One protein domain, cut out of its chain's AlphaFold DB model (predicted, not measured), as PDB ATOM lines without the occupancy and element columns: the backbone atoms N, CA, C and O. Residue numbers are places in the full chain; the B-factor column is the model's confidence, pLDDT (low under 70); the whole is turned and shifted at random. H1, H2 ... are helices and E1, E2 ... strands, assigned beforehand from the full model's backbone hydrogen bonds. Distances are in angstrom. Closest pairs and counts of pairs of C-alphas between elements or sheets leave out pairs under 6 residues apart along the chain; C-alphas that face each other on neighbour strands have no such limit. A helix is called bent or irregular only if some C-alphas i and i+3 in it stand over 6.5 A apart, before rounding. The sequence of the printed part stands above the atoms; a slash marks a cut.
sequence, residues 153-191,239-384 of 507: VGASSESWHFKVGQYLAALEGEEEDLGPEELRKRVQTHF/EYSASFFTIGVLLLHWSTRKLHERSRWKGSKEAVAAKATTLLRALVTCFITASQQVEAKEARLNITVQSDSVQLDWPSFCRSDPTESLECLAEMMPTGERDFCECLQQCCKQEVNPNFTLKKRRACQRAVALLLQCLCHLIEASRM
ATOM      1  N   VAL A 153      22.593   3.053   8.894       37.91
ATOM      2  CA  VAL A 153      21.547   2.071   8.620       37.91
ATOM      3  C   VAL A 153      20.367   2.275   9.562       37.91
ATOM      4  O   VAL A 153      20.474   1.913  10.722       37.91
ATOM      5  N   GLY A 154      19.281   2.871   9.056       38.19
ATOM      6  CA  GLY A 154      17.887   2.675   9.472       38.19
ATOM      7  C   GLY A 154      17.523   2.822  10.953       38.19
ATOM      8  O   GLY A 154      16.393   2.504  11.302       38.19
ATOM      9  N   ALA A 155      18.426   3.279  11.809       40.62
ATOM     10  CA  ALA A 155      18.293   3.225  13.250       40.62
ATOM     11  C   ALA A 155      19.064   4.425  13.817       40.62
ATOM     12  O   ALA A 155      20.152   4.746  13.331       40.62
ATOM     13  N   SER A 156      18.468   5.156  14.761       45.72
ATOM     14  CA  SER A 156      19.087   6.336  15.371       45.72
ATOM     15  C   SER A 156      20.491   5.988  15.887       45.72
ATOM     16  O   SER A 156      20.800   4.823  16.144       45.72
ATOM     17  N   SER A 157      21.365   6.978  16.088       49.31
ATOM     18  CA  SER A 157      22.634   6.768  16.813       49.31
ATOM     19  C   SER A 157      22.439   5.966  18.109       49.31
ATOM     20  O   SER A 157      23.328   5.238  18.532       49.31
ATOM     21  N   GLU A 158      21.248   6.057  18.710       51.84
ATOM     22  CA  GLU A 158      20.835   5.297  19.888       51.84
ATOM     23  C   GLU A 158      20.760   3.790  19.653       51.84
ATOM     24  O   GLU A 158      21.153   3.049  20.537       51.84
ATOM     25  N   SER A 159      20.352   3.305  18.480       58.72
ATOM     26  CA  SER A 159      20.321   1.864  18.200       58.72
ATOM     27  C   SER A 159      21.721   1.252  18.094       58.72
ATOM     28  O   SER A 159      21.919   0.091  18.449       58.72
ATOM     29  N   TRP A 160      22.707   2.030  17.645       61.78
ATOM     30  CA  TRP A 160      24.105   1.597  17.622       61.78
ATOM     31  C   TRP A 160      24.759   1.697  18.989       61.78
ATOM     32  O   TRP A 160      25.438   0.756  19.386       61.78
ATOM     33  N   HIS A 161      24.502   2.772  19.741       63.97
ATOM     34  CA  HIS A 161      24.897   2.827  21.148       63.97
ATOM     35  C   HIS A 161      24.290   1.656  21.924       63.97
ATOM     36  O   HIS A 161      24.993   0.993  22.669       63.97
ATOM     37  N   PHE A 162      23.022   1.331  21.682       68.75
ATOM     38  CA  PHE A 162      22.371   0.183  22.295       68.75
ATOM     39  C   PHE A 162      23.096  -1.119  21.946       68.75
ATOM     40  O   PHE A 162      23.449  -1.877  22.841       68.75
ATOM     41  N   LYS A 163      23.409  -1.360  20.666       78.44
ATOM     42  CA  LYS A 163      24.085  -2.599  20.258       78.44
ATOM     43  C   LYS A 163      25.527  -2.705  20.763       78.44
ATOM     44  O   LYS A 163      25.942  -3.780  21.182       78.44
ATOM     45  N   VAL A 164      26.279  -1.606  20.746       74.94
ATOM     46  CA  VAL A 164      27.620  -1.549  21.349       74.94
ATOM     47  C   VAL A 164      27.525  -1.796  22.853       74.94
ATOM     48  O   VAL A 164      28.264  -2.624  23.371       74.94
ATOM     49  N   GLY A 165      26.568  -1.160  23.531       71.50
ATOM     50  CA  GLY A 165      26.285  -1.383  24.946       71.50
ATOM     51  C   GLY A 165      25.963  -2.843  25.256       71.50
ATOM     52  O   GLY A 165      26.485  -3.372  26.225       71.50
ATOM     53  N   GLN A 166      25.166  -3.519  24.420       79.94
ATOM     54  CA  GLN A 166      24.843  -4.940  24.604       79.94
ATOM     55  C   GLN A 166      26.091  -5.824  24.545       79.94
ATOM     56  O   GLN A 166      26.227  -6.749  25.338       79.94
ATOM     57  N   TYR A 167      27.010  -5.548  23.616       84.69
ATOM     58  CA  TYR A 167      28.268  -6.289  23.554       84.69
ATOM     59  C   TYR A 167      29.176  -5.988  24.748       84.69
ATOM     60  O   TYR A 167      29.810  -6.905  25.255       84.69
ATOM     61  N   LEU A 168      29.206  -4.744  25.228       78.06
ATOM     62  CA  LEU A 168      29.944  -4.388  26.443       78.06
ATOM     63  C   LEU A 168      29.365  -5.094  27.681       78.06
ATOM     64  O   LEU A 168      30.123  -5.698  28.431       78.06
ATOM     65  N   ALA A 169      28.041  -5.125  27.838       76.12
ATOM     66  CA  ALA A 169      27.373  -5.861  28.915       76.12
ATOM     67  C   ALA A 169      27.672  -7.371  28.855       76.12
ATOM     68  O   ALA A 169      27.948  -8.003  29.872       76.12
ATOM     69  N   ALA A 170      27.722  -7.946  27.647       80.50
ATOM     70  CA  ALA A 170      28.082  -9.349  27.458       80.50
ATOM     71  C   ALA A 170      29.532  -9.671  27.879       80.50
ATOM     72  O   ALA A 170      29.801 -10.800  28.298       80.50
ATOM     73  N   LEU A 171      30.466  -8.710  27.798       77.88
ATOM     74  CA  LEU A 171      31.831  -8.869  28.331       77.88
ATOM     75  C   LEU A 171      31.847  -8.927  29.858       77.88
ATOM     76  O   LEU A 171      32.676  -9.628  30.434       77.88
ATOM     77  N   GLU A 172      30.938  -8.203  30.501       76.38
ATOM     78  CA  GLU A 172      30.804  -8.133  31.958       76.38
ATOM     79  C   GLU A 172      30.054  -9.340  32.543       76.38
ATOM     80  O   GLU A 172      29.962  -9.471  33.756       76.38
ATOM     81  N   GLY A 173      29.594 -10.264  31.689       68.00
ATOM     82  CA  GLY A 173      28.921 -11.494  32.117       68.00
ATOM     83  C   GLY A 173      27.481 -11.264  32.563       68.00
ATOM     84  O   GLY A 173      26.900 -12.115  33.230       68.00
ATOM     85  N   GLU A 174      26.894 -10.125  32.205       67.38
ATOM     86  CA  GLU A 174      25.542  -9.800  32.625       67.38
ATOM     87  C   GLU A 174      24.503 -10.517  31.767       67.38
ATOM     88  O   GLU A 174      24.460 -10.390  30.541       67.38
ATOM     89  N   GLU A 175      23.652 -11.286  32.440       57.94
ATOM     90  CA  GLU A 175      22.576 -12.051  31.815       57.94
ATOM     91  C   GLU A 175      21.235 -11.302  31.794       57.94
ATOM     92  O   GLU A 175      20.262 -11.804  31.224       57.94
ATOM     93  N   GLU A 176      21.150 -10.117  32.399       59.97
ATOM     94  CA  GLU A 176      19.932  -9.308  32.409       59.97
ATOM     95  C   GLU A 176      19.883  -8.344  31.219       59.97
ATOM     96  O   GLU A 176      20.883  -7.743  30.822       59.97
ATOM     97  N   ASP A 177      18.695  -8.201  30.625       65.31
ATOM     98  CA  ASP A 177      18.462  -7.238  29.552       65.31
ATOM     99  C   ASP A 177      18.491  -5.824  30.147       65.31
ATOM    100  O   ASP A 177      17.481  -5.299  30.620       65.31
ATOM    101  N   LEU A 178      19.671  -5.207  30.129       67.50
ATOM    102  CA  LEU A 178      19.853  -3.843  30.603       67.50
ATOM    103  C   LEU A 178      18.940  -2.861  29.864       67.50
ATOM    104  O   LEU A 178      18.802  -2.884  28.634       67.50
ATOM    105  N   GLY A 179      18.370  -1.933  30.630       67.94
ATOM    106  CA  GLY A 179      17.561  -0.853  30.088       67.94
ATOM    107  C   GLY A 179      18.357   0.052  29.127       67.94
ATOM    108  O   GLY A 179      19.578   0.196  29.257       67.94
ATOM    109  N   PRO A 180      17.687   0.735  28.177       63.25
ATOM    110  CA  PRO A 180      18.345   1.632  27.224       63.25
ATOM    111  C   PRO A 180      19.196   2.737  27.867       63.25
ATOM    112  O   PRO A 180      20.203   3.142  27.288       63.25
ATOM    113  N   GLU A 181      18.811   3.232  29.048       65.25
ATOM    114  CA  GLU A 181      19.565   4.267  29.767       65.25
ATOM    115  C   GLU A 181      20.864   3.738  30.381       65.25
ATOM    116  O   GLU A 181      21.898   4.402  30.299       65.25
ATOM    117  N   GLU A 182      20.842   2.521  30.918       68.00
ATOM    118  CA  GLU A 182      22.010   1.872  31.513       68.00
ATOM    119  C   GLU A 182      23.054   1.534  30.445       68.00
ATOM    120  O   GLU A 182      24.228   1.889  30.565       68.00
ATOM    121  N   LEU A 183      22.600   0.978  29.318       63.31
ATOM    122  CA  LEU A 183      23.432   0.746  28.138       63.31
ATOM    123  C   LEU A 183      24.033   2.052  27.608       63.31
ATOM    124  O   LEU A 183      25.207   2.099  27.241       63.31
ATOM    125  N   ARG A 184      23.255   3.143  27.599       62.03
ATOM    126  CA  ARG A 184      23.740   4.469  27.194       62.03
ATOM    127  C   ARG A 184      24.807   4.990  28.153       62.03
ATOM    128  O   ARG A 184      25.802   5.529  27.675       62.03
ATOM    129  N   LYS A 185      24.626   4.822  29.466       63.69
ATOM    130  CA  LYS A 185      25.603   5.213  30.492       63.69
ATOM    131  C   LYS A 185      26.911   4.435  30.335       63.69
ATOM    132  O   LYS A 185      27.968   5.050  30.388       63.69
ATOM    133  N   ARG A 186      26.844   3.134  30.034       63.41
ATOM    134  CA  ARG A 186      28.026   2.282  29.798       63.41
ATOM    135  C   ARG A 186      28.784   2.626  28.533       63.41
ATOM    136  O   ARG A 186      30.006   2.733  28.529       63.41
ATOM    137  N   VAL A 187      28.057   2.872  27.449       57.56
ATOM    138  CA  VAL A 187      28.669   3.466  26.264       57.56
ATOM    139  C   VAL A 187      29.319   4.791  26.675       57.56
ATOM    140  O   VAL A 187      30.495   4.990  26.439       57.56
ATOM    141  N   GLN A 188      28.653   5.680  27.398       54.97
ATOM    142  CA  GLN A 188      29.270   6.952  27.801       54.97
ATOM    143  C   GLN A 188      30.488   6.830  28.738       54.97
ATOM    144  O   GLN A 188      31.325   7.730  28.715       54.97
ATOM    145  N   THR A 189      30.627   5.760  29.528       52.03
ATOM    146  CA  THR A 189      31.839   5.503  30.328       52.03
ATOM    147  C   THR A 189      32.990   4.944  29.493       52.03
ATOM    148  O   THR A 189      34.134   5.311  29.738       52.03
ATOM    149  N   HIS A 190      32.717   4.127  28.471       45.28
ATOM    150  CA  HIS A 190      33.750   3.616  27.554       45.28
ATOM    151  C   HIS A 190      34.099   4.590  26.415       45.28
ATOM    152  O   HIS A 190      35.231   4.636  25.939       45.28
ATOM    153  N   PHE A 191      33.141   5.404  25.981       41.19
ATOM    154  CA  PHE A 191      33.315   6.471  25.006       41.19
ATOM    155  C   PHE A 191      33.527   7.765  25.764       41.19
ATOM    156  O   PHE A 191      32.559   8.437  26.115       41.19
ATOM    157  N   GLU A 239      41.209   5.028  25.013       43.06
ATOM    158  CA  GLU A 239      40.350   5.761  24.056       43.06
ATOM    159  C   GLU A 239      40.295   5.129  22.650       43.06
ATOM    160  O   GLU A 239      39.280   5.252  21.949       43.06
ATOM    161  N   TYR A 240      41.367   4.456  22.205       44.75
ATOM    162  CA  TYR A 240      41.349   3.828  20.880       44.75
ATOM    163  C   TYR A 240      40.568   2.516  20.881       44.75
ATOM    164  O   TYR A 240      39.813   2.310  19.932       44.75
ATOM    165  N   SER A 241      40.689   1.660  21.905       57.31
ATOM    166  CA  SER A 241      39.927   0.404  21.976       57.31
ATOM    167  C   SER A 241      38.432   0.644  21.821       57.31
ATOM    168  O   SER A 241      37.814  -0.018  21.000       57.31
ATOM    169  N   ALA A 242      37.849   1.652  22.476       55.31
ATOM    170  CA  ALA A 242      36.419   1.948  22.335       55.31
ATOM    171  C   ALA A 242      36.011   2.341  20.895       55.31
ATOM    172  O   ALA A 242      34.987   1.894  20.360       55.31
ATOM    173  N   SER A 243      36.831   3.159  20.228       57.09
ATOM    174  CA  SER A 243      36.580   3.597  18.848       57.09
ATOM    175  C   SER A 243      36.714   2.441  17.852       57.09
ATOM    176  O   SER A 243      35.840   2.258  17.000       57.09
ATOM    177  N   PHE A 244      37.764   1.626  17.986       63.44
ATOM    178  CA  PHE A 244      37.964   0.428  17.169       63.44
ATOM    179  C   PHE A 244      36.899  -0.627  17.419       63.44
ATOM    180  O   PHE A 244      36.408  -1.218  16.461       63.44
ATOM    181  N   PHE A 245      36.475  -0.800  18.669       67.81
ATOM    182  CA  PHE A 245      35.391  -1.701  19.026       67.81
ATOM    183  C   PHE A 245      34.105  -1.308  18.294       67.81
ATOM    184  O   PHE A 245      33.471  -2.142  17.655       67.81
ATOM    185  N   THR A 246      33.767  -0.014  18.265       67.00
ATOM    186  CA  THR A 246      32.592   0.480  17.520       67.00
ATOM    187  C   THR A 246      32.703   0.254  16.024       67.00
ATOM    188  O   THR A 246      31.741  -0.170  15.385       67.00
ATOM    189  N   ILE A 247      33.866   0.561  15.447       68.69
ATOM    190  CA  ILE A 247      34.113   0.357  14.019       68.69
ATOM    191  C   ILE A 247      34.005  -1.134  13.680       68.69
ATOM    192  O   ILE A 247      33.351  -1.481  12.698       68.69
ATOM    193  N   GLY A 248      34.565  -2.005  14.520       77.94
ATOM    194  CA  GLY A 248      34.455  -3.455  14.411       77.94
ATOM    195  C   GLY A 248      33.002  -3.925  14.436       77.94
ATOM    196  O   GLY A 248      32.580  -4.624  13.518       77.94
ATOM    197  N   VAL A 249      32.204  -3.463  15.408       81.94
ATOM    198  CA  VAL A 249      30.761  -3.756  15.488       81.94
ATOM    199  C   VAL A 249      30.030  -3.317  14.214       81.94
ATOM    200  O   VAL A 249      29.242  -4.076  13.652       81.94
ATOM    201  N   LEU A 250      30.294  -2.110  13.715       76.75
ATOM    202  CA  LEU A 250      29.625  -1.583  12.522       76.75
ATOM    203  C   LEU A 250      29.973  -2.363  11.255       76.75
ATOM    204  O   LEU A 250      29.074  -2.766  10.514       76.75
ATOM    205  N   LEU A 251      31.267  -2.592  11.014       78.38
ATOM    206  CA  LEU A 251      31.744  -3.374   9.876       78.38
ATOM    207  C   LEU A 251      31.188  -4.793   9.925       78.38
ATOM    208  O   LEU A 251      30.690  -5.292   8.915       78.38
ATOM    209  N   LEU A 252      31.194  -5.408  11.107       88.38
ATOM    210  CA  LEU A 252      30.637  -6.732  11.318       88.38
ATOM    211  C   LEU A 252      29.157  -6.776  10.938       88.38
ATOM    212  O   LEU A 252      28.761  -7.592  10.108       88.38
ATOM    213  N   HIS A 253      28.350  -5.852  11.452       84.81
ATOM    214  CA  HIS A 253      26.926  -5.801  11.141       84.81
ATOM    215  C   HIS A 253      26.634  -5.516   9.665       84.81
ATOM    216  O   HIS A 253      25.714  -6.111   9.106       84.81
ATOM    217  N   TRP A 254      27.388  -4.630   9.009       81.00
ATOM    218  CA  TRP A 254      27.228  -4.394   7.569       81.00
ATOM    219  C   TRP A 254      27.660  -5.588   6.725       81.00
ATOM    220  O   TRP A 254      27.111  -5.792   5.646       81.00
ATOM    221  N   SER A 255      28.610  -6.380   7.214       83.31
ATOM    222  CA  SER A 255      29.075  -7.580   6.526       83.31
ATOM    223  C   SER A 255      28.101  -8.759   6.624       83.31
ATOM    224  O   SER A 255      28.085  -9.619   5.746       83.31
ATOM    225  N   THR A 256      27.262  -8.806   7.664       82.31
ATOM    226  CA  THR A 256      26.395  -9.962   7.945       82.31
ATOM    227  C   THR A 256      24.911  -9.708   7.761       82.31
ATOM    228  O   THR A 256      24.177 -10.636   7.413       82.31
ATOM    229  N   ARG A 257      24.436  -8.487   8.024       72.44
ATOM    230  CA  ARG A 257      23.004  -8.199   8.104       72.44
ATOM    231  C   ARG A 257      22.483  -7.563   6.828       72.44
ATOM    232  O   ARG A 257      23.147  -6.762   6.174       72.44
ATOM    233  N   LYS A 258      21.219  -7.867   6.515       64.69
ATOM    234  CA  LYS A 258      20.488  -7.166   5.459       64.69
ATOM    235  C   LYS A 258      20.403  -5.689   5.830       64.69
ATOM    236  O   LYS A 258      19.807  -5.327   6.843       64.69
ATOM    237  N   LEU A 259      20.981  -4.841   4.987       64.50
ATOM    238  CA  LEU A 259      20.809  -3.400   5.105       64.50
ATOM    239  C   LEU A 259      19.323  -3.066   5.013       64.50
ATOM    240  O   LEU A 259      18.594  -3.624   4.183       64.50
ATOM    241  N   HIS A 260      18.896  -2.143   5.867       59.00
ATOM    242  CA  HIS A 260      17.521  -1.682   5.904       59.00
ATOM    243  C   HIS A 260      17.124  -1.084   4.543       59.00
ATOM    244  O   HIS A 260      17.878  -0.315   3.953       59.00
ATOM    245  N   GLU A 261      15.929  -1.397   4.042       55.28
ATOM    246  CA  GLU A 261      15.483  -0.987   2.694       55.28
ATOM    247  C   GLU A 261      15.390   0.532   2.526       55.28
ATOM    248  O   GLU A 261      15.639   1.073   1.454       55.28
ATOM    249  N   ARG A 262      15.087   1.243   3.617       54.22
ATOM    250  CA  ARG A 262      15.066   2.717   3.650       54.22
ATOM    251  C   ARG A 262      16.459   3.363   3.612       54.22
ATOM    252  O   ARG A 262      16.545   4.578   3.440       54.22
ATOM    253  N   SER A 263      17.532   2.594   3.786       56.19
ATOM    254  CA  SER A 263      18.903   3.082   3.649       56.19
ATOM    255  C   SER A 263      19.241   3.133   2.160       56.19
ATOM    256  O   SER A 263      19.394   2.104   1.511       56.19
ATOM    257  N   ARG A 264      19.304   4.334   1.583       59.03
ATOM    258  CA  ARG A 264      19.552   4.532   0.150       59.03
ATOM    259  C   ARG A 264      21.033   4.309  -0.167       59.03
ATOM    260  O   ARG A 264      21.811   5.260  -0.211       59.03
ATOM    261  N   TRP A 265      21.448   3.063  -0.362       65.25
ATOM    262  CA  TRP A 265      22.799   2.710  -0.817       65.25
ATOM    263  C   TRP A 265      22.912   2.843  -2.344       65.25
ATOM    264  O   TRP A 265      21.947   2.589  -3.056       65.25
ATOM    265  N   LYS A 266      24.075   3.270  -2.861       58.38
ATOM    266  CA  LYS A 266      24.352   3.306  -4.314       58.38
ATOM    267  C   LYS A 266      24.705   1.931  -4.892       58.38
ATOM    268  O   LYS A 266      24.683   1.781  -6.106       58.38
ATOM    269  N   GLY A 267      25.068   0.966  -4.046       62.06
ATOM    270  CA  GLY A 267      25.398  -0.407  -4.437       62.06
ATOM    271  C   GLY A 267      24.340  -1.408  -3.980       62.06
ATOM    272  O   GLY A 267      23.493  -1.082  -3.145       62.06
ATOM    273  N   SER A 268      24.412  -2.634  -4.507       71.19
ATOM    274  CA  SER A 268      23.594  -3.739  -4.003       71.19
ATOM    275  C   SER A 268      23.951  -4.058  -2.543       71.19
ATOM    276  O   SER A 268      25.032  -3.705  -2.057       71.19
ATOM    277  N   LYS A 269      23.044  -4.732  -1.826       75.44
ATOM    278  CA  LYS A 269      23.271  -5.122  -0.423       75.44
ATOM    279  C   LYS A 269      24.508  -6.021  -0.298       75.44
ATOM    280  O   LYS A 269      25.277  -5.890   0.649       75.44
ATOM    281  N   GLU A 270      24.729  -6.865  -1.296       75.38
ATOM    282  CA  GLU A 270      25.859  -7.783  -1.412       75.38
ATOM    283  C   GLU A 270      27.175  -7.021  -1.604       75.38
ATOM    284  O   GLU A 270      28.170  -7.339  -0.958       75.38
ATOM    285  N   ALA A 271      27.180  -5.964  -2.423       69.25
ATOM    286  CA  ALA A 271      28.370  -5.145  -2.652       69.25
ATOM    287  C   ALA A 271      28.821  -4.408  -1.378       69.25
ATOM    288  O   ALA A 271      30.016  -4.301  -1.099       69.25
ATOM    289  N   VAL A 272      27.869  -3.917  -0.582       70.38
ATOM    290  CA  VAL A 272      28.148  -3.291   0.720       70.38
ATOM    291  C   VAL A 272      28.717  -4.318   1.701       70.38
ATOM    292  O   VAL A 272      29.733  -4.049   2.343       70.38
ATOM    293  N   ALA A 273      28.098  -5.498   1.792       78.50
ATOM    294  CA  ALA A 273      28.543  -6.562   2.685       78.50
ATOM    295  C   ALA A 273      29.951  -7.069   2.330       78.50
ATOM    296  O   ALA A 273      30.786  -7.255   3.219       78.50
ATOM    297  N   ALA A 274      30.256  -7.218   1.037       69.69
ATOM    298  CA  ALA A 274      31.583  -7.594   0.553       69.69
ATOM    299  C   ALA A 274      32.646  -6.542   0.917       69.69
ATOM    300  O   ALA A 274      33.716  -6.881   1.427       69.69
ATOM    301  N   LYS A 275      32.334  -5.253   0.738       65.06
ATOM    302  CA  LYS A 275      33.221  -4.151   1.140       65.06
ATOM    303  C   LYS A 275      33.460  -4.113   2.648       65.06
ATOM    304  O   LYS A 275      34.602  -3.982   3.075       65.06
ATOM    305  N   ALA A 276      32.410  -4.269   3.453       72.19
ATOM    306  CA  ALA A 276      32.532  -4.312   4.908       72.19
ATOM    307  C   ALA A 276      33.363  -5.518   5.381       72.19
ATOM    308  O   ALA A 276      34.224  -5.363   6.243       72.19
ATOM    309  N   THR A 277      33.175  -6.688   4.759       77.25
ATOM    310  CA  THR A 277      33.991  -7.892   5.006       77.25
ATOM    311  C   THR A 277      35.461  -7.646   4.679       77.25
ATOM    312  O   THR A 277      36.335  -8.002   5.461       77.25
ATOM    313  N   THR A 278      35.736  -6.997   3.545       67.31
ATOM    314  CA  THR A 278      37.103  -6.678   3.109       67.31
ATOM    315  C   THR A 278      37.807  -5.775   4.121       67.31
ATOM    316  O   THR A 278      38.948  -6.037   4.490       67.31
ATOM    317  N   LEU A 279      37.121  -4.741   4.621       65.75
ATOM    318  CA  LEU A 279      37.674  -3.845   5.641       65.75
ATOM    319  C   LEU A 279      37.891  -4.547   6.986       65.75
ATOM    320  O   LEU A 279      38.904  -4.306   7.636       65.75
ATOM    321  N   LEU A 280      36.963  -5.417   7.396       72.75
ATOM    322  CA  LEU A 280      37.105  -6.198   8.625       72.75
ATOM    323  C   LEU A 280      38.311  -7.145   8.547       72.75
ATOM    324  O   LEU A 280      39.103  -7.192   9.483       72.75
ATOM    325  N   ARG A 281      38.487  -7.836   7.413       71.94
ATOM    326  CA  ARG A 281      39.659  -8.685   7.153       71.94
ATOM    327  C   ARG A 281      40.952  -7.891   7.160       71.94
ATOM    328  O   ARG A 281      41.888  -8.305   7.825       71.94
ATOM    329  N   ALA A 282      40.976  -6.731   6.505       63.41
ATOM    330  CA  ALA A 282      42.147  -5.863   6.506       63.41
ATOM    331  C   ALA A 282      42.531  -5.413   7.925       63.41
ATOM    332  O   ALA A 282      43.707  -5.425   8.264       63.41
ATOM    333  N   LEU A 283      41.560  -5.049   8.773       67.94
ATOM    334  CA  LEU A 283      41.836  -4.725  10.178       67.94
ATOM    335  C   LEU A 283      42.477  -5.912  10.906       67.94
ATOM    336  O   LEU A 283      43.497  -5.753  11.564       67.94
ATOM    337  N   VAL A 284      41.903  -7.100  10.757       69.88
ATOM    338  CA  VAL A 284      42.405  -8.321  11.390       69.88
ATOM    339  C   VAL A 284      43.826  -8.654  10.919       69.88
ATOM    340  O   VAL A 284      44.716  -8.806  11.749       69.88
ATOM    341  N   THR A 285      44.084  -8.690   9.611       63.62
ATOM    342  CA  THR A 285      45.404  -9.053   9.069       63.62
ATOM    343  C   THR A 285      46.479  -7.998   9.331       63.62
ATOM    344  O   THR A 285      47.652  -8.338   9.409       63.62
ATOM    345  N   CYS A 286      46.112  -6.720   9.476       62.19
ATOM    346  CA  CYS A 286      47.088  -5.658   9.744       62.19
ATOM    347  C   CYS A 286      47.608  -5.672  11.183       62.19
ATOM    348  O   CYS A 286      48.752  -5.291  11.412       62.19
ATOM    349  N   PHE A 287      46.767  -6.044  12.149       65.75
ATOM    350  CA  PHE A 287      47.113  -5.963  13.573       65.75
ATOM    351  C   PHE A 287      47.445  -7.317  14.196       65.75
ATOM    352  O   PHE A 287      48.004  -7.372  15.288       65.75
ATOM    353  N   ILE A 288      47.140  -8.406  13.497       69.44
ATOM    354  CA  ILE A 288      47.517  -9.757  13.890       69.44
ATOM    355  C   ILE A 288      48.582 -10.238  12.911       69.44
ATOM    356  O   ILE A 288      48.296 -10.903  11.919       69.44
ATOM    357  N   THR A 289      49.821  -9.839  13.183       66.56
ATOM    358  CA  THR A 289      50.970 -10.061  12.294       66.56
ATOM    359  C   THR A 289      51.703 -11.372  12.567       66.56
ATOM    360  O   THR A 289      52.448 -11.848  11.715       66.56
ATOM    361  N   ALA A 290      51.486 -11.978  13.735       68.00
ATOM    362  CA  ALA A 290      52.113 -13.228  14.136       68.00
ATOM    363  C   ALA A 290      51.117 -14.150  14.843       68.00
ATOM    364  O   ALA A 290      50.169 -13.690  15.486       68.00
ATOM    365  N   SER A 291      51.362 -15.458  14.730       81.62
ATOM    366  CA  SER A 291      50.660 -16.464  15.523       81.62
ATOM    367  C   SER A 291      50.950 -16.237  17.003       81.62
ATOM    368  O   SER A 291      52.110 -16.143  17.403       81.62
ATOM    369  N   GLN A 292      49.902 -16.130  17.808       83.88
ATOM    370  CA  GLN A 292      50.010 -15.765  19.214       83.88
ATOM    371  C   GLN A 292      48.794 -16.235  20.005       83.88
ATOM    372  O   GLN A 292      47.710 -16.452  19.460       83.88
ATOM    373  N   GLN A 293      48.983 -16.349  21.313       86.88
ATOM    374  CA  GLN A 293      47.900 -16.551  22.259       86.88
ATOM    375  C   GLN A 293      47.555 -15.214  22.915       86.88
ATOM    376  O   GLN A 293      48.441 -14.505  23.390       86.88
ATOM    377  N   VAL A 294      46.268 -14.877  22.944       82.50
ATOM    378  CA  VAL A 294      45.771 -13.612  23.492       82.50
ATOM    379  C   VAL A 294      44.699 -13.896  24.524       82.50
ATOM    380  O   VAL A 294      43.805 -14.706  24.287       82.50
ATOM    381  N   GLU A 295      44.765 -13.205  25.655       77.19
ATOM    382  CA  GLU A 295      43.730 -13.271  26.682       77.19
ATOM    383  C   GLU A 295      42.825 -12.035  26.603       77.19
ATOM    384  O   GLU A 295      43.284 -10.888  26.578       77.19
ATOM    385  N   ALA A 296      41.514 -12.265  26.547       73.94
ATOM    386  CA  ALA A 296      40.494 -11.223  26.583       73.94
ATOM    387  C   ALA A 296      39.457 -11.595  27.642       73.94
ATOM    388  O   ALA A 296      38.749 -12.581  27.470       73.94
ATOM    389  N   LYS A 297      39.386 -10.818  28.739       69.31
ATOM    390  CA  LYS A 297      38.446 -11.046  29.860       69.31
ATOM    391  C   LYS A 297      38.377 -12.534  30.251       69.31
ATOM    392  O   LYS A 297      37.299 -13.108  30.315       69.31
ATOM    393  N   GLU A 298      39.555 -13.135  30.455       71.00
ATOM    394  CA  GLU A 298      39.762 -14.528  30.897       71.00
ATOM    395  C   GLU A 298      39.520 -15.621  29.839       71.00
ATOM    396  O   GLU A 298      39.924 -16.761  30.057       71.00
ATOM    397  N   ALA A 299      38.976 -15.292  28.661       79.25
ATOM    398  CA  ALA A 299      38.956 -16.208  27.523       79.25
ATOM    399  C   ALA A 299      40.311 -16.206  26.799       79.25
ATOM    400  O   ALA A 299      40.918 -15.151  26.580       79.25
ATOM    401  N   ARG A 300      40.772 -17.390  26.383       85.19
ATOM    402  CA  ARG A 300      42.035 -17.592  25.658       85.19
ATOM    403  C   ARG A 300      41.769 -17.804  24.177       85.19
ATOM    404  O   ARG A 300      41.081 -18.737  23.773       85.19
ATOM    405  N   LEU A 301      42.371 -16.954  23.361       89.12
ATOM    406  CA  LEU A 301      42.312 -17.031  21.913       89.12
ATOM    407  C   LEU A 301      43.665 -17.501  21.396       89.12
ATOM    408  O   LEU A 301      44.653 -16.781  21.521       89.12
ATOM    409  N   ASN A 302      43.700 -18.686  20.791       90.19
ATOM    410  CA  ASN A 302      44.867 -19.145  20.044       90.19
ATOM    411  C   ASN A 302      44.684 -18.730  18.588       90.19
ATOM    412  O   ASN A 302      43.747 -19.177  17.920       90.19
ATOM    413  N   ILE A 303      45.551 -17.835  18.129       88.94
ATOM    414  CA  ILE A 303      45.470 -17.226  16.811       88.94
ATOM    415  C   ILE A 303      46.675 -17.684  15.996       88.94
ATOM    416  O   ILE A 303      47.816 -17.519  16.426       88.94
ATOM    417  N   THR A 304      46.424 -18.227  14.810       87.25
ATOM    418  CA  THR A 304      47.453 -18.686  13.875       87.25
ATOM    419  C   THR A 304      47.410 -17.816  12.626       87.25
ATOM    420  O   THR A 304      46.363 -17.664  12.001       87.25
ATOM    421  N   VAL A 305      48.540 -17.238  12.232       76.75
ATOM    422  CA  VAL A 305      48.651 -16.466  10.988       76.75
ATOM    423  C   VAL A 305      49.195 -17.379   9.891       76.75
ATOM    424  O   VAL A 305      50.296 -17.913  10.006       76.75
ATOM    425  N   GLN A 306      48.420 -17.567   8.821       76.44
ATOM    426  CA  GLN A 306      48.797 -18.366   7.654       76.44
ATOM    427  C   GLN A 306      48.739 -17.502   6.393       76.44
ATOM    428  O   GLN A 306      47.640 -17.236   5.913       76.44
ATOM    429  N   SER A 307      49.900 -17.124   5.843       64.44
ATOM    430  CA  SER A 307      50.113 -16.341   4.602       64.44
ATOM    431  C   SER A 307      49.196 -15.113   4.435       64.44
ATOM    432  O   SER A 307      49.631 -14.001   4.703       64.44
ATOM    433  N   ASP A 308      47.924 -15.314   4.074       63.78
ATOM    434  CA  ASP A 308      46.921 -14.271   3.812       63.78
ATOM    435  C   ASP A 308      45.683 -14.349   4.730       63.78
ATOM    436  O   ASP A 308      44.667 -13.693   4.486       63.78
ATOM    437  N   SER A 309      45.715 -15.185   5.769       72.88
ATOM    438  CA  SER A 309      44.571 -15.421   6.649       72.88
ATOM    439  C   SER A 309      44.970 -15.487   8.114       72.88
ATOM    440  O   SER A 309      46.031 -15.999   8.476       72.88
ATOM    441  N   VAL A 310      44.081 -14.974   8.959       79.38
ATOM    442  CA  VAL A 310      44.192 -15.092  10.408       79.38
ATOM    443  C   VAL A 310      43.187 -16.133  10.847       79.38
ATOM    444  O   VAL A 310      41.980 -15.949  10.690       79.38
ATOM    445  N   GLN A 311      43.699 -17.229  11.375       90.75
ATOM    446  CA  GLN A 311      42.917 -18.347  11.852       90.75
ATOM    447  C   GLN A 311      42.770 -18.282  13.372       90.75
ATOM    448  O   GLN A 311      43.692 -17.903  14.088       90.75
ATOM    449  N   LEU A 312      41.606 -18.674  13.864       92.38
ATOM    450  CA  LEU A 312      41.286 -18.851  15.269       92.38
ATOM    451  C   LEU A 312      41.060 -20.339  15.524       92.38
ATOM    452  O   LEU A 312      40.257 -20.968  14.829       92.38
ATOM    453  N   ASP A 313      41.708 -20.890  16.547       91.94
ATOM    454  CA  ASP A 313      41.354 -22.207  17.081       91.94
ATOM    455  C   ASP A 313      40.001 -22.111  17.802       91.94
ATOM    456  O   ASP A 313      39.909 -21.803  18.996       91.94
ATOM    457  N   TRP A 314      38.931 -22.317  17.035       91.88
ATOM    458  CA  TRP A 314      37.564 -22.140  17.509       91.88
ATOM    459  C   TRP A 314      37.203 -23.080  18.671       91.88
ATOM    460  O   TRP A 314      36.700 -22.591  19.687       91.88
ATOM    461  N   PRO A 315      37.482 -24.399  18.605       89.56
ATOM    462  CA  PRO A 315      37.203 -25.299  19.720       89.56
ATOM    463  C   PRO A 315      37.945 -24.939  21.010       89.56
ATOM    464  O   PRO A 315      37.395 -25.138  22.096       89.56
ATOM    465  N   SER A 316      39.186 -24.454  20.921       88.88
ATOM    466  CA  SER A 316      39.925 -24.002  22.106       88.88
ATOM    467  C   SER A 316      39.353 -22.702  22.656       88.88
ATOM    468  O   SER A 316      39.148 -22.605  23.862       88.88
ATOM    469  N   PHE A 317      38.989 -21.750  21.790       91.44
ATOM    470  CA  PHE A 317      38.315 -20.518  22.204       91.44
ATOM    471  C   PHE A 317      37.007 -20.802  22.957       91.44
ATOM    472  O   PHE A 317      36.834 -20.320  24.076       91.44
ATOM    473  N   CYS A 318      36.122 -21.644  22.411       90.38
ATOM    474  CA  CYS A 318      34.843 -21.972  23.050       90.38
ATOM    475  C   CYS A 318      34.986 -22.649  24.420       90.38
ATOM    476  O   CYS A 318      34.110 -22.483  25.261       90.38
ATOM    477  N   ARG A 319      36.069 -23.405  24.639       88.38
ATOM    478  CA  ARG A 319      36.358 -24.097  25.909       88.38
ATOM    479  C   ARG A 319      37.193 -23.269  26.881       88.38
ATOM    480  O   ARG A 319      37.383 -23.673  28.020       88.38
ATOM    481  N   SER A 320      37.738 -22.148  26.422       85.06
ATOM    482  CA  SER A 320      38.601 -21.293  27.235       85.06
ATOM    483  C   SER A 320      37.841 -20.324  28.133       85.06
ATOM    484  O   SER A 320      38.443 -19.759  29.038       85.06
ATOM    485  N   ASP A 321      36.555 -20.092  27.861       81.44
ATOM    486  CA  ASP A 321      35.736 -19.164  28.633       81.44
ATOM    487  C   ASP A 321      35.354 -19.800  29.982       81.44
ATOM    488  O   ASP A 321      34.641 -20.806  29.991       81.44
ATOM    489  N   PRO A 322      35.775 -19.220  31.121       73.00
ATOM    490  CA  PRO A 322      35.562 -19.816  32.441       73.00
ATOM    491  C   PRO A 322      34.088 -19.868  32.850       73.00
ATOM    492  O   PRO A 322      33.726 -20.621  33.747       73.00
ATOM    493  N   THR A 323      33.227 -19.083  32.196       75.25
ATOM    494  CA  THR A 323      31.782 -19.087  32.465       75.25
ATOM    495  C   THR A 323      31.039 -20.236  31.774       75.25
ATOM    496  O   THR A 323      29.820 -20.323  31.896       75.25
ATOM    497  N   GLU A 324      31.744 -21.075  30.999       78.69
ATOM    498  CA  GLU A 324      31.192 -22.165  30.171       78.69
ATOM    499  C   GLU A 324      30.101 -21.695  29.181       78.69
ATOM    500  O   GLU A 324      29.407 -22.481  28.525       78.69
ATOM    501  N   SER A 325      29.939 -20.379  29.020       82.31
ATOM    502  CA  SER A 325      28.866 -19.787  28.226       82.31
ATOM    503  C   SER A 325      29.058 -20.079  26.737       82.31
ATOM    504  O   SER A 325      28.085 -20.288  26.003       82.31
ATOM    505  N   LEU A 326      30.317 -20.159  26.296       88.00
ATOM    506  CA  LEU A 326      30.697 -20.386  24.906       88.00
ATOM    507  C   LEU A 326      30.714 -21.865  24.501       88.00
ATOM    508  O   LEU A 326      30.749 -22.145  23.302       88.00
ATOM    509  N   GLU A 327      30.637 -22.813  25.443       86.31
ATOM    510  CA  GLU A 327      30.726 -24.251  25.139       86.31
ATOM    511  C   GLU A 327      29.651 -24.698  24.149       86.31
ATOM    512  O   GLU A 327      29.904 -25.464  23.220       86.31
ATOM    513  N   CYS A 328      28.448 -24.133  24.282       86.88
ATOM    514  CA  CYS A 328      27.323 -24.425  23.398       86.88
ATOM    515  C   CYS A 328      27.533 -23.973  21.939       86.88
ATOM    516  O   CYS A 328      26.712 -24.303  21.074       86.88
ATOM    517  N   LEU A 329      28.606 -23.219  21.665       89.00
ATOM    518  CA  LEU A 329      29.026 -22.791  20.334       89.00
ATOM    519  C   LEU A 329      30.095 -23.703  19.713       89.00
ATOM    520  O   LEU A 329      30.356 -23.580  18.514       89.00
ATOM    521  N   ALA A 330      30.700 -24.625  20.472       85.56
ATOM    522  CA  ALA A 330      31.721 -25.536  19.946       85.56
ATOM    523  C   ALA A 330      31.174 -26.374  18.774       85.56
ATOM    524  O   ALA A 330      31.849 -26.577  17.767       85.56
ATOM    525  N   GLU A 331      29.902 -26.769  18.855       83.88
ATOM    526  CA  GLU A 331      29.194 -27.520  17.812       83.88
ATOM    527  C   GLU A 331      28.863 -26.686  16.564       83.88
ATOM    528  O   GLU A 331      28.564 -27.252  15.514       83.88
ATOM    529  N   MET A 332      28.886 -25.348  16.649       83.25
ATOM    530  CA  MET A 332      28.550 -24.492  15.505       83.25
ATOM    531  C   MET A 332      29.602 -24.564  14.402       83.25
ATOM    532  O   MET A 332      29.263 -24.453  13.225       83.25
ATOM    533  N   MET A 333      30.870 -24.721  14.784       81.75
ATOM    534  CA  MET A 333      32.008 -24.832  13.872       81.75
ATOM    535  C   MET A 333      32.923 -25.955  14.393       81.75
ATOM    536  O   MET A 333      33.947 -25.688  15.015       81.75
ATOM    537  N   PRO A 334      32.535 -27.227  14.179       63.19
ATOM    538  CA  PRO A 334      33.020 -28.367  14.962       63.19
ATOM    539  C   PRO A 334      34.467 -28.791  14.678       63.19
ATOM    540  O   PRO A 334      34.987 -29.664  15.370       63.19
ATOM    541  N   THR A 335      35.131 -28.227  13.667       72.38
ATOM    542  CA  THR A 335      36.480 -28.660  13.281       72.38
ATOM    543  C   THR A 335      37.429 -27.500  13.011       72.38
ATOM    544  O   THR A 335      37.148 -26.654  12.160       72.38
ATOM    545  N   GLY A 336      38.580 -27.556  13.687       75.62
ATOM    546  CA  GLY A 336      39.839 -26.924  13.298       75.62
ATOM    547  C   GLY A 336      39.955 -25.414  13.489       75.62
ATOM    548  O   GLY A 336      39.109 -24.751  14.086       75.62
ATOM    549  N   GLU A 337      41.057 -24.914  12.942       84.31
ATOM    550  CA  GLU A 337      41.345 -23.501  12.725       84.31
ATOM    551  C   GLU A 337      40.337 -22.888  11.736       84.31
ATOM    552  O   GLU A 337      39.988 -23.503  10.722       84.31
ATOM    553  N   ARG A 338      39.825 -21.695  12.058       88.62
ATOM    554  CA  ARG A 338      38.797 -20.992  11.275       88.62
ATOM    555  C   ARG A 338      39.160 -19.541  11.033       88.62
ATOM    556  O   ARG A 338      39.689 -18.892  11.927       88.62
ATOM    557  N   ASP A 339      38.790 -19.008   9.870       90.00
ATOM    558  CA  ASP A 339      39.015 -17.598   9.545       90.00
ATOM    559  C   ASP A 339      38.391 -16.713  10.633       90.00
ATOM    560  O   ASP A 339      37.200 -16.804  10.932       90.00
ATOM    561  N   PHE A 340      39.201 -15.850  11.244       90.25
ATOM    562  CA  PHE A 340      38.792 -15.030  12.384       90.25
ATOM    563  C   PHE A 340      37.571 -14.162  12.040       90.25
ATOM    564  O   PHE A 340      36.635 -14.018  12.833       90.25
ATOM    565  N   CYS A 341      37.550 -13.608  10.824       88.88
ATOM    566  CA  CYS A 341      36.416 -12.836  10.331       88.88
ATOM    567  C   CYS A 341      35.180 -13.706  10.093       88.88
ATOM    568  O   CYS A 341      34.078 -13.260  10.405       88.88
ATOM    569  N   GLU A 342      35.336 -14.931   9.589       91.06
ATOM    570  CA  GLU A 342      34.232 -15.884   9.473       91.06
ATOM    571  C   GLU A 342      33.618 -16.195  10.843       91.06
ATOM    572  O   GLU A 342      32.399 -16.112  10.982       91.06
ATOM    573  N   CYS A 343      34.435 -16.446  11.870       92.88
ATOM    574  CA  CYS A 343      33.959 -16.679  13.236       92.88
ATOM    575  C   CYS A 343      33.109 -15.509  13.753       92.88
ATOM    576  O   CYS A 343      31.963 -15.706  14.171       92.88
ATOM    577  N   LEU A 344      33.621 -14.274  13.641       93.25
ATOM    578  CA  LEU A 344      32.875 -13.058  13.984       93.25
ATOM    579  C   LEU A 344      31.540 -12.987  13.230       93.25
ATOM    580  O   LEU A 344      30.485 -12.724  13.818       93.25
ATOM    581  N   GLN A 345      31.578 -13.218  11.918       92.25
ATOM    582  CA  GLN A 345      30.411 -13.109  11.050       92.25
ATOM    583  C   GLN A 345      29.354 -14.172  11.350       92.25
ATOM    584  O   GLN A 345      28.162 -13.855  11.360       92.25
ATOM    585  N   GLN A 346      29.763 -15.413  11.608       91.81
ATOM    586  CA  GLN A 346      28.852 -16.495  11.963       91.81
ATOM    587  C   GLN A 346      28.169 -16.199  13.295       91.81
ATOM    588  O   GLN A 346      26.939 -16.199  13.347       91.81
ATOM    589  N   CYS A 347      28.913 -15.828  14.339       92.56
ATOM    590  CA  CYS A 347      28.306 -15.454  15.618       92.56
ATOM    591  C   CYS A 347      27.333 -14.278  15.469       92.56
ATOM    592  O   CYS A 347      26.212 -14.351  15.971       92.56
ATOM    593  N   CYS A 348      27.695 -13.243  14.701       91.88
ATOM    594  CA  CYS A 348      26.820 -12.093  14.458       91.88
ATOM    595  C   CYS A 348      25.527 -12.459  13.694       91.88
ATOM    596  O   CYS A 348      24.471 -11.868  13.929       91.88
ATOM    597  N   LYS A 349      25.571 -13.443  12.784       89.88
ATOM    598  CA  LYS A 349      24.368 -13.959  12.107       89.88
ATOM    599  C   LYS A 349      23.489 -14.772  13.056       89.88
ATOM    600  O   LYS A 349      22.266 -14.648  13.005       89.88
ATOM    601  N   GLN A 350      24.096 -15.593  13.910       89.88
ATOM    602  CA  GLN A 350      23.361 -16.526  14.764       89.88
ATOM    603  C   GLN A 350      22.771 -15.873  16.019       89.88
ATOM    604  O   GLN A 350      21.716 -16.305  16.477       89.88
ATOM    605  N   GLU A 351      23.341 -14.775  16.526       88.00
ATOM    606  CA  GLU A 351      22.761 -14.042  17.669       88.00
ATOM    607  C   GLU A 351      21.344 -13.495  17.416       88.00
ATOM    608  O   GLU A 351      20.601 -13.254  18.366       88.00
ATOM    609  N   VAL A 352      20.949 -13.296  16.155       83.81
ATOM    610  CA  VAL A 352      19.598 -12.842  15.775       83.81
ATOM    611  C   VAL A 352      18.725 -13.962  15.219       83.81
ATOM    612  O   VAL A 352      17.578 -13.709  14.854       83.81
ATOM    613  N   ASN A 353      19.240 -15.189  15.140       84.75
ATOM    614  CA  ASN A 353      18.504 -16.313  14.585       84.75
ATOM    615  C   ASN A 353      17.416 -16.770  15.576       84.75
ATOM    616  O   ASN A 353      17.758 -17.263  16.652       84.75
ATOM    617  N   PRO A 354      16.115 -16.656  15.245       84.44
ATOM    618  CA  PRO A 354      15.041 -17.058  16.156       84.44
ATOM    619  C   PRO A 354      15.032 -18.565  16.441       84.44
ATOM    620  O   PRO A 354      14.493 -18.982  17.460       84.44
ATOM    621  N   ASN A 355      15.662 -19.373  15.582       87.00
ATOM    622  CA  ASN A 355      15.774 -20.819  15.772       87.00
ATOM    623  C   ASN A 355      16.844 -21.199  16.811       87.00
ATOM    624  O   ASN A 355      16.963 -22.370  17.167       87.00
ATOM    625  N   PHE A 356      17.648 -20.241  17.284       87.56
ATOM    626  CA  PHE A 356      18.646 -20.472  18.323       87.56
ATOM    627  C   PHE A 356      18.058 -20.181  19.704       87.56
ATOM    628  O   PHE A 356      17.374 -19.176  19.922       87.56
ATOM    629  N   THR A 357      18.381 -21.042  20.672       88.31
ATOM    630  CA  THR A 357      17.999 -20.829  22.071       88.31
ATOM    631  C   THR A 357      18.545 -19.492  22.574       88.31
ATOM    632  O   THR A 357      19.569 -19.001  22.093       88.31
ATOM    633  N   LEU A 358      17.873 -18.883  23.558       87.38
ATOM    634  CA  LEU A 358      18.350 -17.631  24.158       87.38
ATOM    635  C   LEU A 358      19.790 -17.775  24.679       87.38
ATOM    636  O   LEU A 358      20.613 -16.906  24.411       87.38
ATOM    637  N   LYS A 359      20.111 -18.918  25.305       87.81
ATOM    638  CA  LYS A 359      21.471 -19.268  25.743       87.81
ATOM    639  C   LYS A 359      22.478 -19.229  24.585       87.81
ATOM    640  O   LYS A 359      23.464 -18.507  24.673       87.81
ATOM    641  N   LYS A 360      22.204 -19.915  23.465       89.00
ATOM    642  CA  LYS A 360      23.101 -19.909  22.290       89.00
ATOM    643  C   LYS A 360      23.232 -18.515  21.662       89.00
ATOM    644  O   LYS A 360      24.315 -18.145  21.213       89.00
ATOM    645  N   ARG A 361      22.162 -17.713  21.652       89.69
ATOM    646  CA  ARG A 361      22.205 -16.325  21.155       89.69
ATOM    647  C   ARG A 361      23.057 -15.412  22.039       89.69
ATOM    648  O   ARG A 361      23.854 -14.649  21.502       89.69
ATOM    649  N   ARG A 362      22.930 -15.514  23.366       88.12
ATOM    650  CA  ARG A 362      23.765 -14.780  24.335       88.12
ATOM    651  C   ARG A 362      25.230 -15.194  24.246       88.12
ATOM    652  O   ARG A 362      26.102 -14.336  24.179       88.12
ATOM    653  N   ALA A 363      25.491 -16.491  24.111       90.31
ATOM    654  CA  ALA A 363      26.833 -17.000  23.862       90.31
ATOM    655  C   ALA A 363      27.431 -16.420  22.566       90.31
ATOM    656  O   ALA A 363      28.563 -15.949  22.575       90.31
ATOM    657  N   CYS A 364      26.665 -16.350  21.467       92.25
ATOM    658  CA  CYS A 364      27.117 -15.683  20.238       92.25
ATOM    659  C   CYS A 364      27.443 -14.198  20.461       92.25
ATOM    660  O   CYS A 364      28.433 -13.707  19.921       92.25
ATOM    661  N   GLN A 365      26.633 -13.480  21.247       91.00
ATOM    662  CA  GLN A 365      26.890 -12.072  21.569       91.00
ATOM    663  C   GLN A 365      28.191 -11.901  22.353       91.00
ATOM    664  O   GLN A 365      29.012 -11.053  22.001       91.00
ATOM    665  N   ARG A 366      28.404 -12.737  23.373       89.38
ATOM    666  CA  ARG A 366      29.630 -12.750  24.174       89.38
ATOM    667  C   ARG A 366      30.851 -13.124  23.338       89.38
ATOM    668  O   ARG A 366      31.859 -12.433  23.417       89.38
ATOM    669  N   ALA A 367      30.741 -14.129  22.467       92.00
ATOM    670  CA  ALA A 367      31.803 -14.492  21.531       92.00
ATOM    671  C   ALA A 367      32.198 -13.309  20.634       92.00
ATOM    672  O   ALA A 367      33.377 -12.982  20.543       92.00
ATOM    673  N   VAL A 368      31.227 -12.613  20.024       92.94
ATOM    674  CA  VAL A 368      31.504 -11.406  19.222       92.94
ATOM    675  C   VAL A 368      32.232 -10.353  20.051       92.94
ATOM    676  O   VAL A 368      33.221  -9.787  19.588       92.94
ATOM    677  N   ALA A 369      31.762 -10.097  21.270       89.38
ATOM    678  CA  ALA A 369      32.349  -9.082  22.126       89.38
ATOM    679  C   ALA A 369      33.799  -9.419  22.516       89.38
ATOM    680  O   ALA A 369      34.669  -8.560  22.391       89.38
ATOM    681  N   LEU A 370      34.080 -10.669  22.901       88.75
ATOM    682  CA  LEU A 370      35.424 -11.143  23.259       88.75
ATOM    683  C   LEU A 370      36.389 -11.094  22.070       88.75
ATOM    684  O   LEU A 370      37.514 -10.617  22.208       88.75
ATOM    685  N   LEU A 371      35.944 -11.519  20.884       91.25
ATOM    686  CA  LEU A 371      36.745 -11.461  19.657       91.25
ATOM    687  C   LEU A 371      37.080 -10.012  19.266       91.25
ATOM    688  O   LEU A 371      38.223  -9.703  18.934       91.25
ATOM    689  N   LEU A 372      36.103  -9.101  19.334       88.00
ATOM    690  CA  LEU A 372      36.338  -7.682  19.054       88.00
ATOM    691  C   LEU A 372      37.220  -7.021  20.117       88.00
ATOM    692  O   LEU A 372      38.061  -6.191  19.772       88.00
ATOM    693  N   GLN A 373      37.069  -7.393  21.390       84.81
ATOM    694  CA  GLN A 373      37.929  -6.907  22.464       84.81
ATOM    695  C   GLN A 373      39.370  -7.394  22.288       84.81
ATOM    696  O   GLN A 373      40.290  -6.593  22.418       84.81
ATOM    697  N   CYS A 374      39.567  -8.663  21.927       84.12
ATOM    698  CA  CYS A 374      40.878  -9.212  21.597       84.12
ATOM    699  C   CYS A 374      41.547  -8.410  20.473       84.12
ATOM    700  O   CYS A 374      42.677  -7.951  20.633       84.12
ATOM    701  N   LEU A 375      40.825  -8.148  19.377       79.69
ATOM    702  CA  LEU A 375      41.336  -7.319  18.286       79.69
ATOM    703  C   LEU A 375      41.722  -5.914  18.778       79.69
ATOM    704  O   LEU A 375      42.767  -5.395  18.397       79.69
ATOM    705  N   CYS A 376      40.922  -5.313  19.660       75.44
ATOM    706  CA  CYS A 376      41.253  -4.024  20.263       75.44
ATOM    707  C   CYS A 376      42.519  -4.097  21.126       75.44
ATOM    708  O   CYS A 376      43.379  -3.237  20.980       75.44
ATOM    709  N   HIS A 377      42.676  -5.120  21.970       74.69
ATOM    710  CA  HIS A 377      43.883  -5.310  22.780       74.69
ATOM    711  C   HIS A 377      45.130  -5.475  21.908       74.69
ATOM    712  O   HIS A 377      46.155  -4.875  22.209       74.69
ATOM    713  N   LEU A 378      45.039  -6.223  20.808       70.50
ATOM    714  CA  LEU A 378      46.148  -6.397  19.866       70.50
ATOM    715  C   LEU A 378      46.521  -5.088  19.171       70.50
ATOM    716  O   LEU A 378      47.696  -4.742  19.080       70.50
ATOM    717  N   ILE A 379      45.523  -4.303  18.761       65.88
ATOM    718  CA  ILE A 379      45.744  -2.954  18.229       65.88
ATOM    719  C   ILE A 379      46.441  -2.069  19.271       65.88
ATOM    720  O   ILE A 379      47.352  -1.313  18.936       65.88
ATOM    721  N   GLU A 380      46.037  -2.140  20.538       64.44
ATOM    722  CA  GLU A 380      46.646  -1.345  21.605       64.44
ATOM    723  C   GLU A 380      48.058  -1.796  21.965       64.44
ATOM    724  O   GLU A 380      48.933  -0.944  22.110       64.44
ATOM    725  N   ALA A 381      48.294  -3.103  22.047       63.28
ATOM    726  CA  ALA A 381      49.606  -3.687  22.287       63.28
ATOM    727  C   ALA A 381      50.584  -3.318  21.167       63.28
ATOM    728  O   ALA A 381      51.713  -2.919  21.458       63.28
ATOM    729  N   SER A 382      50.111  -3.317  19.913       56.88
ATOM    730  CA  SER A 382      50.940  -2.949  18.765       56.88
ATOM    731  C   SER A 382      51.535  -1.550  18.900       56.88
ATOM    732  O   SER A 382      52.615  -1.317  18.384       56.88
ATOM    733  N   ARG A 383      50.920  -0.619  19.654       51.84
ATOM    734  CA  ARG A 383      51.437   0.755  19.841       51.84
ATOM    735  C   ARG A 383      52.857   0.817  20.410       51.84
ATOM    736  O   ARG A 383      53.506   1.856  20.282       51.84
ATOM    737  N   MET A 384      53.294  -0.233  21.103       49.41
ATOM    738  CA  MET A 384      54.618  -0.316  21.722       49.41
ATOM    739  C   MET A 384      55.665  -0.975  20.819       49.41
ATOM    740  O   MET A 384      56.849  -0.949  21.173       49.41
TER     741      MET A 384
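What this domain is: This is residues 153 to 191 and 239 to 384 of the 507 residues of the protein "Hypothetical protein" of Symbiodinium natans (UniProt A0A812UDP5). A small, strongly twisted sheet forms one side of the body, and the long helix H8 crosses it and runs on through the middle, with H7 folded back beside H8. The hairpin of H3 and H4 packs on H7 and H8, the crossed pair H1 and H2 is joined to H8 through H1, and the short hairpin of H5 and H6 is on the sheet's other face with H5, which lies beside the strands and over none of them. The printed part has 185 residues, in the order H1 H2 H3 H4 E1 E2 E3 H5 H6 E4 H7 H8; the antiparallel sheet runs E1, E2, E3, E4, and the class is mixed. It is compact, with a radius of gyration of the C-alphas of 15.8 A and spans of 41 by 39 by 38 A.

How they stand to each other: E1, residues 292 to 296, E2, residues 299 to 306, and E3, residues 309 to 313, form a meander, each strand the antiparallel neighbour of the one before; E4, residues 337 to 339, follows at the edge. Within hydrogen-bond range are N 294 and O 301, 2.9 A, N 304 and O 311, 2.8 A, and N 312 and O 338, 2.7 A. The hub is H8, residues 358 to 382, over E1 and E2 at a height over the sheet of 8.9 A. H7, residues 340 to 350, on the same face, forms a hairpin with H8 at a shallow tilt of 28 degrees, opposite ways; the closest C-alphas, of Cys 347 and Cys 364, are 4.8 A apart. H5, residues 314 to 320, is on the opposite face and touches H6, residues 327 to 332, at C-alphas 318 and 327, 5.1 A. H3, residues 239 to 256, and H4, residues 269 to 287, form a hairpin, closest at C-alphas 255 and 273, 4.0 A. H1, residues 157 to 171, touches H8 at C-alphas 170 and 366, 5.0 A, and H2, residues 180 to 190, at C-alphas 165 and 183, 4.8 A. Every O i to N i+4 pair is within hydrogen-bond range in H1, H2, H4, H5, H7 and H8; H3 has 13 of 14, and H6 has 0 of 2, with 2 of 3 O i to N i+3 pairs.

Where its parts are: H1 begins at C-alpha 157 (22.634, 6.768, 16.813), and H8, 36.1 A long, ends at C-alpha 382 (50.940, -2.949, 18.765). H4 measures 27.7 A, H3 26.5 A and E2 22.3 A. H6 is only just irregular: C-alphas 328 and 331 are 6.7 A apart.

The domain as a whole: The two C-alphas farthest apart, of Lys 266 and Pro 322, are 44.8 A apart. Residues 192 to 238 are not printed; C-alphas 191 and 239 are 7.1 A apart. The link from H3 to H4 is long. The mean pLDDT of the printed part is 74.5; 72 residues are under 70, among them 173 to 191.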